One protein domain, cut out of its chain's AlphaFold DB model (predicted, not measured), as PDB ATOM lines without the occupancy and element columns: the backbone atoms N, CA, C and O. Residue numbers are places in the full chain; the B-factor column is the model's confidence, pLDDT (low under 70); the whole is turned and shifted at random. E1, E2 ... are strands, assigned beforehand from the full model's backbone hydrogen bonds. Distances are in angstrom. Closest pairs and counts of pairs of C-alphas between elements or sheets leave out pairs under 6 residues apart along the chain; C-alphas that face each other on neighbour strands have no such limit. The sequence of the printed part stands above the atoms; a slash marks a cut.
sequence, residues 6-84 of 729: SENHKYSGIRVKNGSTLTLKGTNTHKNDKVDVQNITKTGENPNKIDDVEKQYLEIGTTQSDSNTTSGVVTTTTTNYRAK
ATOM      1  N   SER A   6     -33.323 -28.654 -11.751       92.19
ATOM      2  CA  SER A   6     -33.717 -29.299 -13.006       92.19
ATOM      3  C   SER A   6     -35.230 -29.397 -13.106       92.19
ATOM      4  O   SER A   6     -35.910 -29.615 -12.104       92.19
ATOM      5  N   GLU A   7     -35.764 -29.194 -14.312       92.12
ATOM      6  CA  GLU A   7     -37.206 -29.184 -14.521       92.12
ATOM      7  C   GLU A   7     -37.621 -29.839 -15.847       92.12
ATOM      8  O   GLU A   7     -36.997 -29.610 -16.883       92.12
ATOM      9  N   ASN A   8     -38.727 -30.589 -15.825       89.56
ATOM     10  CA  ASN A   8     -39.426 -31.149 -16.989       89.56
ATOM     11  C   ASN A   8     -38.586 -32.094 -17.881       89.56
ATOM     12  O   ASN A   8     -38.830 -32.220 -19.087       89.56
ATOM     13  N   HIS A   9     -37.598 -32.794 -17.323       93.00
ATOM     14  CA  HIS A   9     -36.765 -33.723 -18.082       93.00
ATOM     15  C   HIS A   9     -37.482 -35.051 -18.347       93.00
ATOM     16  O   HIS A   9     -37.874 -35.780 -17.432       93.00
ATOM     17  N   LYS A  10     -37.519 -35.445 -19.630       90.88
ATOM     18  CA  LYS A  10     -38.099 -36.718 -20.115       90.88
ATOM     19  C   LYS A  10     -37.556 -37.956 -19.396       90.88
ATOM     20  O   LYS A  10     -38.242 -38.975 -19.304       90.88
ATOM     21  N   TYR A  11     -36.298 -37.902 -18.970       87.75
ATOM     22  CA  TYR A  11     -35.589 -39.062 -18.449       87.75
ATOM     23  C   TYR A  11     -35.214 -38.941 -16.978       87.75
ATOM     24  O   TYR A  11     -35.576 -39.824 -16.210       87.75
ATOM     25  N   SER A  12     -34.459 -37.904 -16.620       93.88
ATOM     26  CA  SER A  12     -33.990 -37.661 -15.259       93.88
ATOM     27  C   SER A  12     -33.419 -36.250 -15.143       93.88
ATOM     28  O   SER A  12     -32.843 -35.776 -16.127       93.88
ATOM     29  N   GLY A  13     -33.498 -35.634 -13.964       94.19
ATOM     30  CA  GLY A  13     -32.819 -34.365 -13.677       94.19
ATOM     31  C   GLY A  13     -31.294 -34.498 -13.723       94.19
ATOM     32  O   GLY A  13     -30.607 -33.728 -14.390       94.19
ATOM     33  N   ILE A  14     -30.761 -35.546 -13.088       95.44
ATOM     34  CA  ILE A  14     -29.340 -35.913 -13.118       95.44
ATOM     35  C   ILE A  14     -29.208 -37.374 -13.552       95.44
ATOM     36  O   ILE A  14     -29.903 -38.251 -13.045       95.44
ATOM     37  N   ARG A  15     -28.291 -37.658 -14.483       95.06
ATOM     38  CA  ARG A  15     -27.991 -39.021 -14.946       95.06
ATOM     39  C   ARG A  15     -26.514 -39.346 -14.759       95.06
ATOM     40  O   ARG A  15     -25.665 -38.672 -15.337       95.06
ATOM     41  N   VAL A  16     -26.221 -40.413 -14.022       95.00
ATOM     42  CA  VAL A  16     -24.866 -40.887 -13.700       95.00
ATOM     43  C   VAL A  16     -24.605 -42.209 -14.426       95.00
ATOM     44  O   VAL A  16     -25.426 -43.122 -14.355       95.00
ATOM     45  N   LYS A  17     -23.496 -42.299 -15.173       93.94
ATOM     46  CA  LYS A  17     -23.134 -43.462 -16.009       93.94
ATOM     47  C   LYS A  17     -21.615 -43.640 -16.129       93.94
ATOM     48  O   LYS A  17     -20.874 -42.691 -15.878       93.94
ATOM     49  N   ASN A  18     -21.175 -44.802 -16.620       90.31
ATOM     50  CA  ASN A  18     -19.796 -45.094 -17.040       90.31
ATOM     51  C   ASN A  18     -18.731 -44.931 -15.926       90.31
ATOM     52  O   ASN A  18     -17.679 -44.340 -16.164       90.31
ATOM     53  N   GLY A  19     -18.999 -45.409 -14.707       90.94
ATOM     54  CA  GLY A  19     -18.052 -45.341 -13.582       90.94
ATOM     55  C   GLY A  19     -17.817 -43.933 -13.030       90.94
ATOM     56  O   GLY A  19     -16.747 -43.637 -12.500       90.94
ATOM     57  N   SER A  20     -18.803 -43.045 -13.170       94.69
ATOM     58  CA  SER A  20     -18.707 -41.661 -12.702       94.69
ATOM     59  C   SER A  20     -18.812 -41.563 -11.178       94.69
ATOM     60  O   SER A  20     -19.572 -42.293 -10.541       94.69
ATOM     61  N   THR A  21     -18.104 -40.594 -10.594       94.81
ATOM     62  CA  THR A  21     -18.300 -40.176  -9.198       94.81
ATOM     63  C   THR A  21     -19.064 -38.854  -9.163       94.81
ATOM     64  O   THR A  21     -18.620 -37.865  -9.746       94.81
ATOM     65  N   LEU A  22     -20.207 -38.835  -8.482       94.69
ATOM     66  CA  LEU A  22     -21.037 -37.659  -8.249       94.69
ATOM     67  C   LEU A  22     -21.112 -37.391  -6.746       94.69
ATOM     68  O   LEU A  22     -21.601 -38.229  -6.000       94.69
ATOM     69  N   THR A  23     -20.699 -36.201  -6.322       95.56
ATOM     70  CA  THR A  23     -21.001 -35.683  -4.980       95.56
ATOM     71  C   THR A  23     -22.083 -34.614  -5.098       95.56
ATOM     72  O   THR A  23     -21.905 -33.650  -5.859       95.56
ATOM     73  N   LEU A  24     -23.187 -34.784  -4.376       93.44
ATOM     74  CA  LEU A  24     -24.289 -33.829  -4.255       93.44
ATOM     75  C   LEU A  24     -24.155 -33.095  -2.920       93.44
ATOM     76  O   LEU A  24     -23.911 -33.727  -1.895       93.44
ATOM     77  N   LYS A  25     -24.232 -31.764  -2.985       92.06
ATOM     78  CA  LYS A  25     -24.164 -30.835  -1.850       92.06
ATOM     79  C   LYS A  25     -25.270 -29.789  -1.952       92.06
ATOM     80  O   LYS A  25     -25.810 -29.572  -3.045       92.06
ATOM     81  N   GLY A  26     -25.539 -29.071  -0.867       88.12
ATOM     82  CA  GLY A  26     -26.493 -27.954  -0.855       88.12
ATOM     83  C   GLY A  26     -27.921 -28.401  -1.180       88.12
ATOM     84  O   GLY A  26     -28.201 -29.591  -1.220       88.12
ATOM     85  N   THR A  27     -28.850 -27.476  -1.415       86.81
ATOM     86  CA  THR A  27     -30.276 -27.791  -1.633       86.81
ATOM     87  C   THR A  27     -30.584 -27.947  -3.120       86.81
ATOM     88  O   THR A  27     -30.776 -26.959  -3.830       86.81
ATOM     89  N   ASN A  28     -30.646 -29.188  -3.599       89.00
ATOM     90  CA  ASN A  28     -30.970 -29.498  -4.993       89.00
ATOM     91  C   ASN A  28     -32.492 -29.612  -5.184       89.00
ATOM     92  O   ASN A  28     -33.185 -30.203  -4.358       89.00
ATOM     93  N   THR A  29     -33.034 -29.047  -6.264       87.50
ATOM     94  CA  THR A  29     -34.482 -29.026  -6.537       87.50
ATOM     95  C   THR A  29     -34.797 -29.595  -7.914       87.50
ATOM     96  O   THR A  29     -34.241 -29.143  -8.914       87.50
ATOM     97  N   HIS A  30     -35.742 -30.528  -7.968       87.25
ATOM     98  CA  HIS A  30     -36.185 -31.189  -9.192       87.25
ATOM     99  C   HIS A  30     -37.688 -30.986  -9.351       87.25
ATOM    100  O   HIS A  30     -38.444 -31.288  -8.427       87.25
ATOM    101  N   LYS A  31     -38.140 -30.471 -10.497       84.62
ATOM    102  CA  LYS A  31     -39.565 -30.224 -10.755       84.62
ATOM    103  C   LYS A  31     -40.025 -30.968 -11.998       84.62
ATOM    104  O   LYS A  31     -39.511 -30.738 -13.083       84.62
ATOM    105  N   ASN A  32     -41.023 -31.836 -11.873       81.31
ATOM    106  CA  ASN A  32     -41.611 -32.562 -13.011       81.31
ATOM    107  C   ASN A  32     -40.612 -33.377 -13.859       81.31
ATOM    108  O   ASN A  32     -40.894 -33.718 -15.008       81.31
ATOM    109  N   ASP A  33     -39.448 -33.726 -13.308       87.06
ATOM    110  CA  ASP A  33     -38.549 -34.687 -13.938       87.06
ATOM    111  C   ASP A  33     -39.118 -36.105 -13.790       87.06
ATOM    112  O   ASP A  33     -39.793 -36.429 -12.803       87.06
ATOM    113  N   LYS A  34     -38.830 -36.994 -14.751       86.94
ATOM    114  CA  LYS A  34     -39.266 -38.400 -14.659       86.94
ATOM    115  C   LYS A  34     -38.693 -39.119 -13.428       86.94
ATOM    116  O   LYS A  34     -39.404 -39.923 -12.829       86.94
ATOM    117  N   VAL A  35     -37.442 -38.833 -13.068       91.31
ATOM    118  CA  VAL A  35     -36.769 -39.178 -11.799       91.31
ATOM    119  C   VAL A  35     -35.734 -38.090 -11.497       91.31
ATOM    120  O   VAL A  35     -35.291 -37.403 -12.419       91.31
ATOM    121  N   ASP A  36     -35.317 -37.930 -10.249       92.31
ATOM    122  CA  ASP A  36     -34.480 -36.783  -9.878       92.31
ATOM    123  C   ASP A  36     -33.001 -37.097 -10.118       92.31
ATOM    124  O   ASP A  36     -32.301 -36.359 -10.813       92.31
ATOM    125  N   VAL A  37     -32.562 -38.275  -9.662       94.75
ATOM    126  CA  VAL A  37     -31.243 -38.843  -9.966       94.75
ATOM    127  C   VAL A  37     -31.418 -40.251 -10.527       94.75
ATOM    128  O   VAL A  37     -32.159 -41.066  -9.984       94.75
ATOM    129  N   GLN A  38     -30.731 -40.556 -11.624       96.00
ATOM    130  CA  GLN A  38     -30.720 -41.873 -12.257       96.00
ATOM    131  C   GLN A  38     -29.291 -42.409 -12.322       96.00
ATOM    132  O   GLN A  38     -28.437 -41.830 -12.996       96.00
ATOM    133  N   ASN A  39     -29.041 -43.531 -11.656       95.94
ATOM    134  CA  ASN A  39     -27.768 -44.241 -11.646       95.94
ATOM    135  C   ASN A  39     -27.826 -45.434 -12.609       95.94
ATOM    136  O   ASN A  39     -28.655 -46.319 -12.420       95.94
ATOM    137  N   ILE A  40     -26.973 -45.464 -13.635       94.69
ATOM    138  CA  ILE A  40     -26.939 -46.540 -14.638       94.69
ATOM    139  C   ILE A  40     -25.563 -47.207 -14.627       94.69
ATOM    140  O   ILE A  40     -24.566 -46.577 -14.993       94.69
ATOM    141  N   THR A  41     -25.513 -48.485 -14.263       92.62
ATOM    142  CA  THR A  41     -24.297 -49.316 -14.271       92.62
ATOM    143  C   THR A  41     -24.455 -50.499 -15.221       92.62
ATOM    144  O   THR A  41     -25.552 -51.040 -15.365       92.62
ATOM    145  N   LYS A  42     -23.365 -50.929 -15.866       90.88
ATOM    146  CA  LYS A  42     -23.348 -52.108 -16.747       90.88
ATOM    147  C   LYS A  42     -22.366 -53.166 -16.258       90.88
ATOM    148  O   LYS A  42     -21.341 -52.825 -15.671       90.88
ATOM    149  N   THR A  43     -22.652 -54.439 -16.530       86.81
ATOM    150  CA  THR A  43     -21.729 -55.546 -16.236       86.81
ATOM    151  C   THR A  43     -20.363 -55.289 -16.874       86.81
ATOM    152  O   THR A  43     -20.278 -55.042 -18.076       86.81
ATOM    153  N   GLY A  44     -19.298 -55.347 -16.069       83.06
ATOM    154  CA  GLY A  44     -17.918 -55.107 -16.508       83.06
ATOM    155  C   GLY A  44     -17.459 -53.643 -16.473       83.06
ATOM    156  O   GLY A  44     -16.271 -53.395 -16.661       83.06
ATOM    157  N   GLU A  45     -18.347 -52.678 -16.203       86.12
ATOM    158  CA  GLU A  45     -17.958 -51.283 -15.956       86.12
ATOM    159  C   GLU A  45     -17.651 -51.046 -14.470       86.12
ATOM    160  O   GLU A  45     -18.236 -51.676 -13.584       86.12
ATOM    161  N   ASN A  46     -16.761 -50.089 -14.186       88.81
ATOM    162  CA  ASN A  46     -16.585 -49.594 -12.821       88.81
ATOM    163  C   ASN A  46     -17.929 -49.047 -12.297       88.81
ATOM    164  O   ASN A  46     -18.635 -48.360 -13.041       88.81
ATOM    165  N   PRO A  47     -18.297 -49.316 -11.032       88.56
ATOM    166  CA  PRO A  47     -19.547 -48.821 -10.472       88.56
ATOM    167  C   PRO A  47     -19.524 -47.295 -10.366       88.56
ATOM    168  O   PRO A  47     -18.490 -46.690 -10.081       88.56
ATOM    169  N   ASN A  48     -20.683 -46.666 -10.556       93.69
ATOM    170  CA  ASN A  48     -20.825 -45.253 -10.228       93.69
ATOM    171  C   ASN A  48     -20.816 -45.079  -8.705       93.69
ATOM    172  O   ASN A  48     -21.370 -45.905  -7.975       93.69
ATOM    173  N   LYS A  49     -20.254 -43.969  -8.230       93.06
ATOM    174  CA  LYS A  49     -20.308 -43.577  -6.819       93.06
ATOM    175  C   LYS A  49     -21.147 -42.314  -6.689       93.06
ATOM    176  O   LYS A  49     -20.786 -41.290  -7.261       93.06
ATOM    177  N   ILE A  50     -22.251 -42.387  -5.951       93.88
ATOM    178  CA  ILE A  50     -23.087 -41.226  -5.624       93.88
ATOM    179  C   ILE A  50     -22.939 -40.958  -4.130       93.88
ATOM    180  O   ILE A  50     -23.243 -41.822  -3.313       93.88
ATOM    181  N   ASP A  51     -22.423 -39.782  -3.800       94.12
ATOM    182  CA  ASP A  51     -22.229 -39.289  -2.442       94.12
ATOM    183  C   ASP A  51     -23.196 -38.124  -2.200       94.12
ATOM    184  O   ASP A  51     -22.949 -36.996  -2.629       94.12
ATOM    185  N   ASP A  52     -24.345 -38.435  -1.604       92.44
ATOM    186  CA  ASP A  52     -25.387 -37.482  -1.215       92.44
ATOM    187  C   ASP A  52     -25.128 -37.014   0.221       92.44
ATOM    188  O   ASP A  52     -25.506 -37.686   1.187       92.44
ATOM    189  N   VAL A  53     -24.424 -35.887   0.350       91.06
ATOM    190  CA  VAL A  53     -23.899 -35.392   1.631       91.06
ATOM    191  C   VAL A  53     -25.032 -35.086   2.613       91.06
ATOM    192  O   VAL A  53     -24.932 -35.407   3.799       91.06
ATOM    193  N   GLU A  54     -26.130 -34.512   2.128       90.81
ATOM    194  CA  GLU A  54     -27.287 -34.111   2.930       90.81
ATOM    195  C   GLU A  54     -28.387 -35.184   3.011       90.81
ATOM    196  O   GLU A  54     -29.406 -34.955   3.668       90.81
ATOM    197  N   LYS A  55     -28.196 -36.362   2.394       89.81
ATOM    198  CA  LYS A  55     -29.186 -37.460   2.346       89.81
ATOM    199  C   LYS A  55     -30.548 -36.991   1.809       89.81
ATOM    200  O   LYS A  55     -31.604 -37.320   2.362       89.81
ATOM    201  N   GLN A  56     -30.511 -36.172   0.762       89.31
ATOM    202  CA  GLN A  56     -31.676 -35.575   0.120       89.31
ATOM    203  C   GLN A  56     -32.471 -36.547  -0.737       89.31
ATOM    204  O   GLN A  56     -33.615 -36.225  -1.043       89.31
ATOM    205  N   TYR A  57     -31.923 -37.701  -1.121       91.06
ATOM    206  CA  TYR A  57     -32.570 -38.604  -2.069       91.06
ATOM    207  C   TYR A  57     -32.898 -39.983  -1.485       91.06
ATOM    208  O   TYR A  57     -32.148 -40.565  -0.704       91.06
ATOM    209  N   LEU A  58     -34.036 -40.523  -1.912       89.50
ATOM    210  CA  LEU A  58     -34.540 -41.854  -1.601       89.50
ATOM    211  C   LEU A  58     -34.474 -42.720  -2.853       89.50
ATOM    212  O   LEU A  58     -34.898 -42.286  -3.925       89.50
ATOM    213  N   GLU A  59     -33.972 -43.946  -2.723       90.94
ATOM    214  CA  GLU A  59     -34.067 -44.937  -3.794       90.94
ATOM    215  C   GLU A  59     -35.535 -45.333  -3.991       90.94
ATOM    216  O   GLU A  59     -36.209 -45.739  -3.047       90.94
ATOM    217  N   ILE A  60     -36.032 -45.218  -5.222       89.31
ATOM    218  CA  ILE A  60     -37.429 -45.526  -5.574       89.31
ATOM    219  C   ILE A  60     -37.576 -46.771  -6.449       89.31
ATOM    220  O   ILE A  60     -38.691 -47.168  -6.783       89.31
ATOM    221  N   GLY A  61     -36.462 -47.386  -6.840       89.12
ATOM    222  CA  GLY A  61     -36.473 -48.660  -7.538       89.12
ATOM    223  C   GLY A  61     -35.225 -48.905  -8.365       89.12
ATOM    224  O   GLY A  61     -34.628 -47.979  -8.921       89.12
ATOM    225  N   THR A  62     -34.904 -50.187  -8.496       92.56
ATOM    226  CA  THR A  62     -33.815 -50.691  -9.323       92.56
ATOM    227  C   THR A  62     -34.381 -51.637 -10.381       92.56
ATOM    228  O   THR A  62     -35.124 -52.563 -10.060       92.56
ATOM    229  N   THR A  63     -34.056 -51.403 -11.651       93.50
ATOM    230  CA  THR A  63     -34.427 -52.278 -12.773       93.50
ATOM    231  C   THR A  63     -33.188 -52.852 -13.442       93.50
ATOM    232  O   THR A  63     -32.146 -52.201 -13.502       93.50
ATOM    233  N   GLN A  64     -33.305 -54.069 -13.972       92.56
ATOM    234  CA  GLN A  64     -32.249 -54.726 -14.735       92.56
ATOM    235  C   GLN A  64     -32.745 -55.078 -16.133       92.56
ATOM    236  O   GLN A  64     -33.896 -55.477 -16.312       92.56
ATOM    237  N   SER A  65     -31.883 -54.908 -17.131       91.56
ATOM    238  CA  SER A  65     -32.156 -55.313 -18.508       91.56
ATOM    239  C   SER A  65     -30.909 -55.900 -19.150       91.56
ATOM    240  O   SER A  65     -29.860 -55.249 -19.152       91.56
ATOM    241  N   ASP A  66     -31.048 -57.078 -19.746       90.94
ATOM    242  CA  ASP A  66     -29.968 -57.759 -20.451       90.94
ATOM    243  C   ASP A  66     -29.962 -57.418 -21.939       90.94
ATOM    244  O   ASP A  66     -31.003 -57.295 -22.586       90.94
ATOM    245  N   SER A  67     -28.761 -57.283 -22.491       85.81
ATOM    246  CA  SER A  67     -28.545 -57.117 -23.925       85.81
ATOM    247  C   SER A  67     -27.479 -58.093 -24.410       85.81
ATOM    248  O   SER A  67     -26.385 -58.167 -23.847       85.81
ATOM    249  N   ASN A  68     -27.807 -58.856 -25.457       81.44
ATOM    250  CA  ASN A  68     -26.872 -59.782 -26.085       81.44
ATOM    251  C   ASN A  68     -25.934 -59.009 -27.008       81.44
ATOM    252  O   ASN A  68     -26.373 -58.395 -27.982       81.44
ATOM    253  N   THR A  69     -24.642 -59.062 -26.708       77.69
ATOM    254  CA  THR A  69     -23.586 -58.495 -27.548       77.69
ATOM    255  C   THR A  69     -22.697 -59.608 -28.094       77.69
ATOM    256  O   THR A  69     -22.681 -60.722 -27.567       77.69
ATOM    257  N   THR A  70     -21.906 -59.313 -29.126       75.25
ATOM    258  CA  THR A  70     -20.888 -60.229 -29.673       75.25
ATOM    259  C   THR A  70     -19.831 -60.660 -28.647       75.25
ATOM    260  O   THR A  70     -19.127 -61.634 -28.891       75.25
ATOM    261  N   SER A  71     -19.737 -59.980 -27.497       68.81
ATOM    262  CA  SER A  71     -18.806 -60.279 -26.399       68.81
ATOM    263  C   SER A  71     -19.474 -60.893 -25.155       68.81
ATOM    264  O   SER A  71     -18.801 -61.069 -24.144       68.81
ATOM    265  N   GLY A  72     -20.770 -61.230 -25.213       82.25
ATOM    266  CA  GLY A  72     -21.530 -61.820 -24.104       82.25
ATOM    267  C   GLY A  72     -22.769 -61.012 -23.694       82.25
ATOM    268  O   GLY A  72     -23.158 -60.049 -24.361       82.25
ATOM    269  N   VAL A  73     -23.402 -61.425 -22.592       84.06
ATOM    270  CA  VAL A  73     -24.569 -60.743 -22.008       84.06
ATOM    271  C   VAL A  73     -24.100 -59.534 -21.198       84.06
ATOM    272  O   VAL A  73     -23.318 -59.682 -20.258       84.06
ATOM    273  N   VAL A  74     -24.587 -58.342 -21.543       87.31
ATOM    274  CA  VAL A  74     -24.380 -57.119 -20.754       87.31
ATOM    275  C   VAL A  74     -25.671 -56.787 -20.015       87.31
ATOM    276  O   VAL A  74     -26.661 -56.401 -20.643       87.31
ATOM    277  N   THR A  75     -25.641 -56.889 -18.687       89.75
ATOM    278  CA  THR A  75     -26.740 -56.472 -17.808       89.75
ATOM    279  C   THR A  75     -26.590 -54.991 -17.494       89.75
ATOM    280  O   THR A  75     -25.569 -54.551 -16.970       89.75
ATOM    281  N   THR A  76     -27.614 -54.203 -17.806       91.69
ATOM    282  CA  THR A  76     -27.719 -52.802 -17.382       91.69
ATOM    283  C   THR A  76     -28.597 -52.734 -16.142       91.69
ATOM    284  O   THR A  76     -29.763 -53.110 -16.203       91.69
ATOM    285  N   THR A  77     -28.053 -52.234 -15.036       93.00
ATOM    286  CA  THR A  77     -28.797 -51.935 -13.807       93.00
ATOM    287  C   THR A  77     -29.078 -50.437 -13.755       93.00
ATOM    288  O   THR A  77     -28.160 -49.630 -13.891       93.00
ATOM    289  N   THR A  78     -30.343 -50.056 -13.593       94.38
ATOM    290  CA  THR A  78     -30.772 -48.663 -13.430       94.38
ATOM    291  C   THR A  78     -31.418 -48.488 -12.066       94.38
ATOM    292  O   THR A  78     -32.505 -49.013 -11.842       94.38
ATOM    293  N   THR A  79     -30.789 -47.713 -11.188       94.31
ATOM    294  CA  THR A  79     -31.347 -47.317  -9.892       94.31
ATOM    295  C   THR A  79     -31.829 -45.875  -9.970       94.31
ATOM    296  O   THR A  79     -31.090 -44.980 -10.385       94.31
ATOM    297  N   ASN A  80     -33.082 -45.642  -9.605       93.69
ATOM    298  CA  ASN A  80     -33.699 -44.325  -9.646       93.69
ATOM    299  C   ASN A  80     -33.869 -43.773  -8.236       93.69
ATOM    300  O   ASN A  80     -34.261 -44.502  -7.326       93.69
ATOM    301  N   TYR A  81     -33.662 -42.469  -8.093       92.44
ATOM    302  CA  TYR A  81     -33.843 -41.758  -6.842       92.44
ATOM    303  C   TYR A  81     -34.778 -40.558  -7.007       92.44
ATOM    304  O   TYR A  81     -34.846 -39.935  -8.075       92.44
ATOM    305  N   ARG A  82     -35.483 -40.234  -5.925       90.75
ATOM    306  CA  ARG A  82     -36.336 -39.047  -5.781       90.75
ATOM    307  C   ARG A  82     -35.950 -38.266  -4.542       90.75
ATOM    308  O   ARG A  82     -35.483 -38.856  -3.575       90.75
ATOM    309  N   ALA A  83     -36.161 -36.962  -4.558       87.81
ATOM    310  CA  ALA A  83     -35.980 -36.112  -3.405       87.81
ATOM    311  C   ALA A  83     -36.886 -36.590  -2.262       87.81
ATOM    312  O   ALA A  83     -38.076 -36.851  -2.439       87.81
ATOM    313  N   LYS A  84     -36.299 -36.697  -1.073       88.75
ATOM    314  CA  LYS A  84     -36.985 -37.000   0.176       88.75
ATOM    315  C   LYS A  84     -37.973 -35.897   0.528       88.75
ATOM    316  O   LYS A  84     -39.065 -36.198   0.988       88.75
TER     317      LYS A  84
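What this domain is: This is residues 6 to 84 of the 729 residues of an uncharacterized protein of Clostridium disporicum (UniProt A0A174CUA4). A long hairpin, E6 and E7, makes the length of this elongated domain, and the shorter strands E4 and E1 lie side by side next to E7, completing one sheet. A small pair of strands, E2 and E5, lies over one face of that sheet, at the part made by E1 and E4, and short E3 lies toward the end away from the hairpin's turn at residues 70 to 71. The printed part has 79 residues, with no named helix and seven strands, E1 to E7 along the chain: all strand. The large sheet runs E1, E4, E7, E6 and is mixed; E2 and E5 are parallel. It is only just compact, close to loose, with a radius of gyration of the C-alphas of 13.5 A and spans of 43 by 23 by 17 A.

How they stand to each other: Look first at E1, residues 14 to 17, parallel to E4, residues 37 to 42, where N 16 and O 38 are 2.8 A apart. E2, residues 21 to 24, is parallel to E5, residues 49 to 52, with N 22 and O 49 at 2.8 A. E3, residues 29 to 31, pairs with no named strand, but residues 6 to 7 pair parallel with its residues 30 to 31. E4 is antiparallel to E7, residues 72 to 83, with N 39 and O 79 at 2.8 A. E6, residues 57 to 69, forms a hairpin with E7, with N 65 and O 76 at 2.9 A; E6 bends by 61 degrees at residue 60. E4 and E5 are only just apart, closest 8.2 A.

Where its parts are: Find C-alpha 14 at (-29.340, -35.913, -13.118), where E1 begins. E4 runs 16.9 A and E6 33.5 A. E7 runs 36.0 A to C-alpha 83 at (-35.980, -36.112, -3.405).

The domain as a whole: The C-alphas farthest apart, Thr 27 and Thr 70, are 43.9 A apart. The printed part has no cut and no long link. Mean pLDDT of the printed part is 90.1; Ser 71 is under 70.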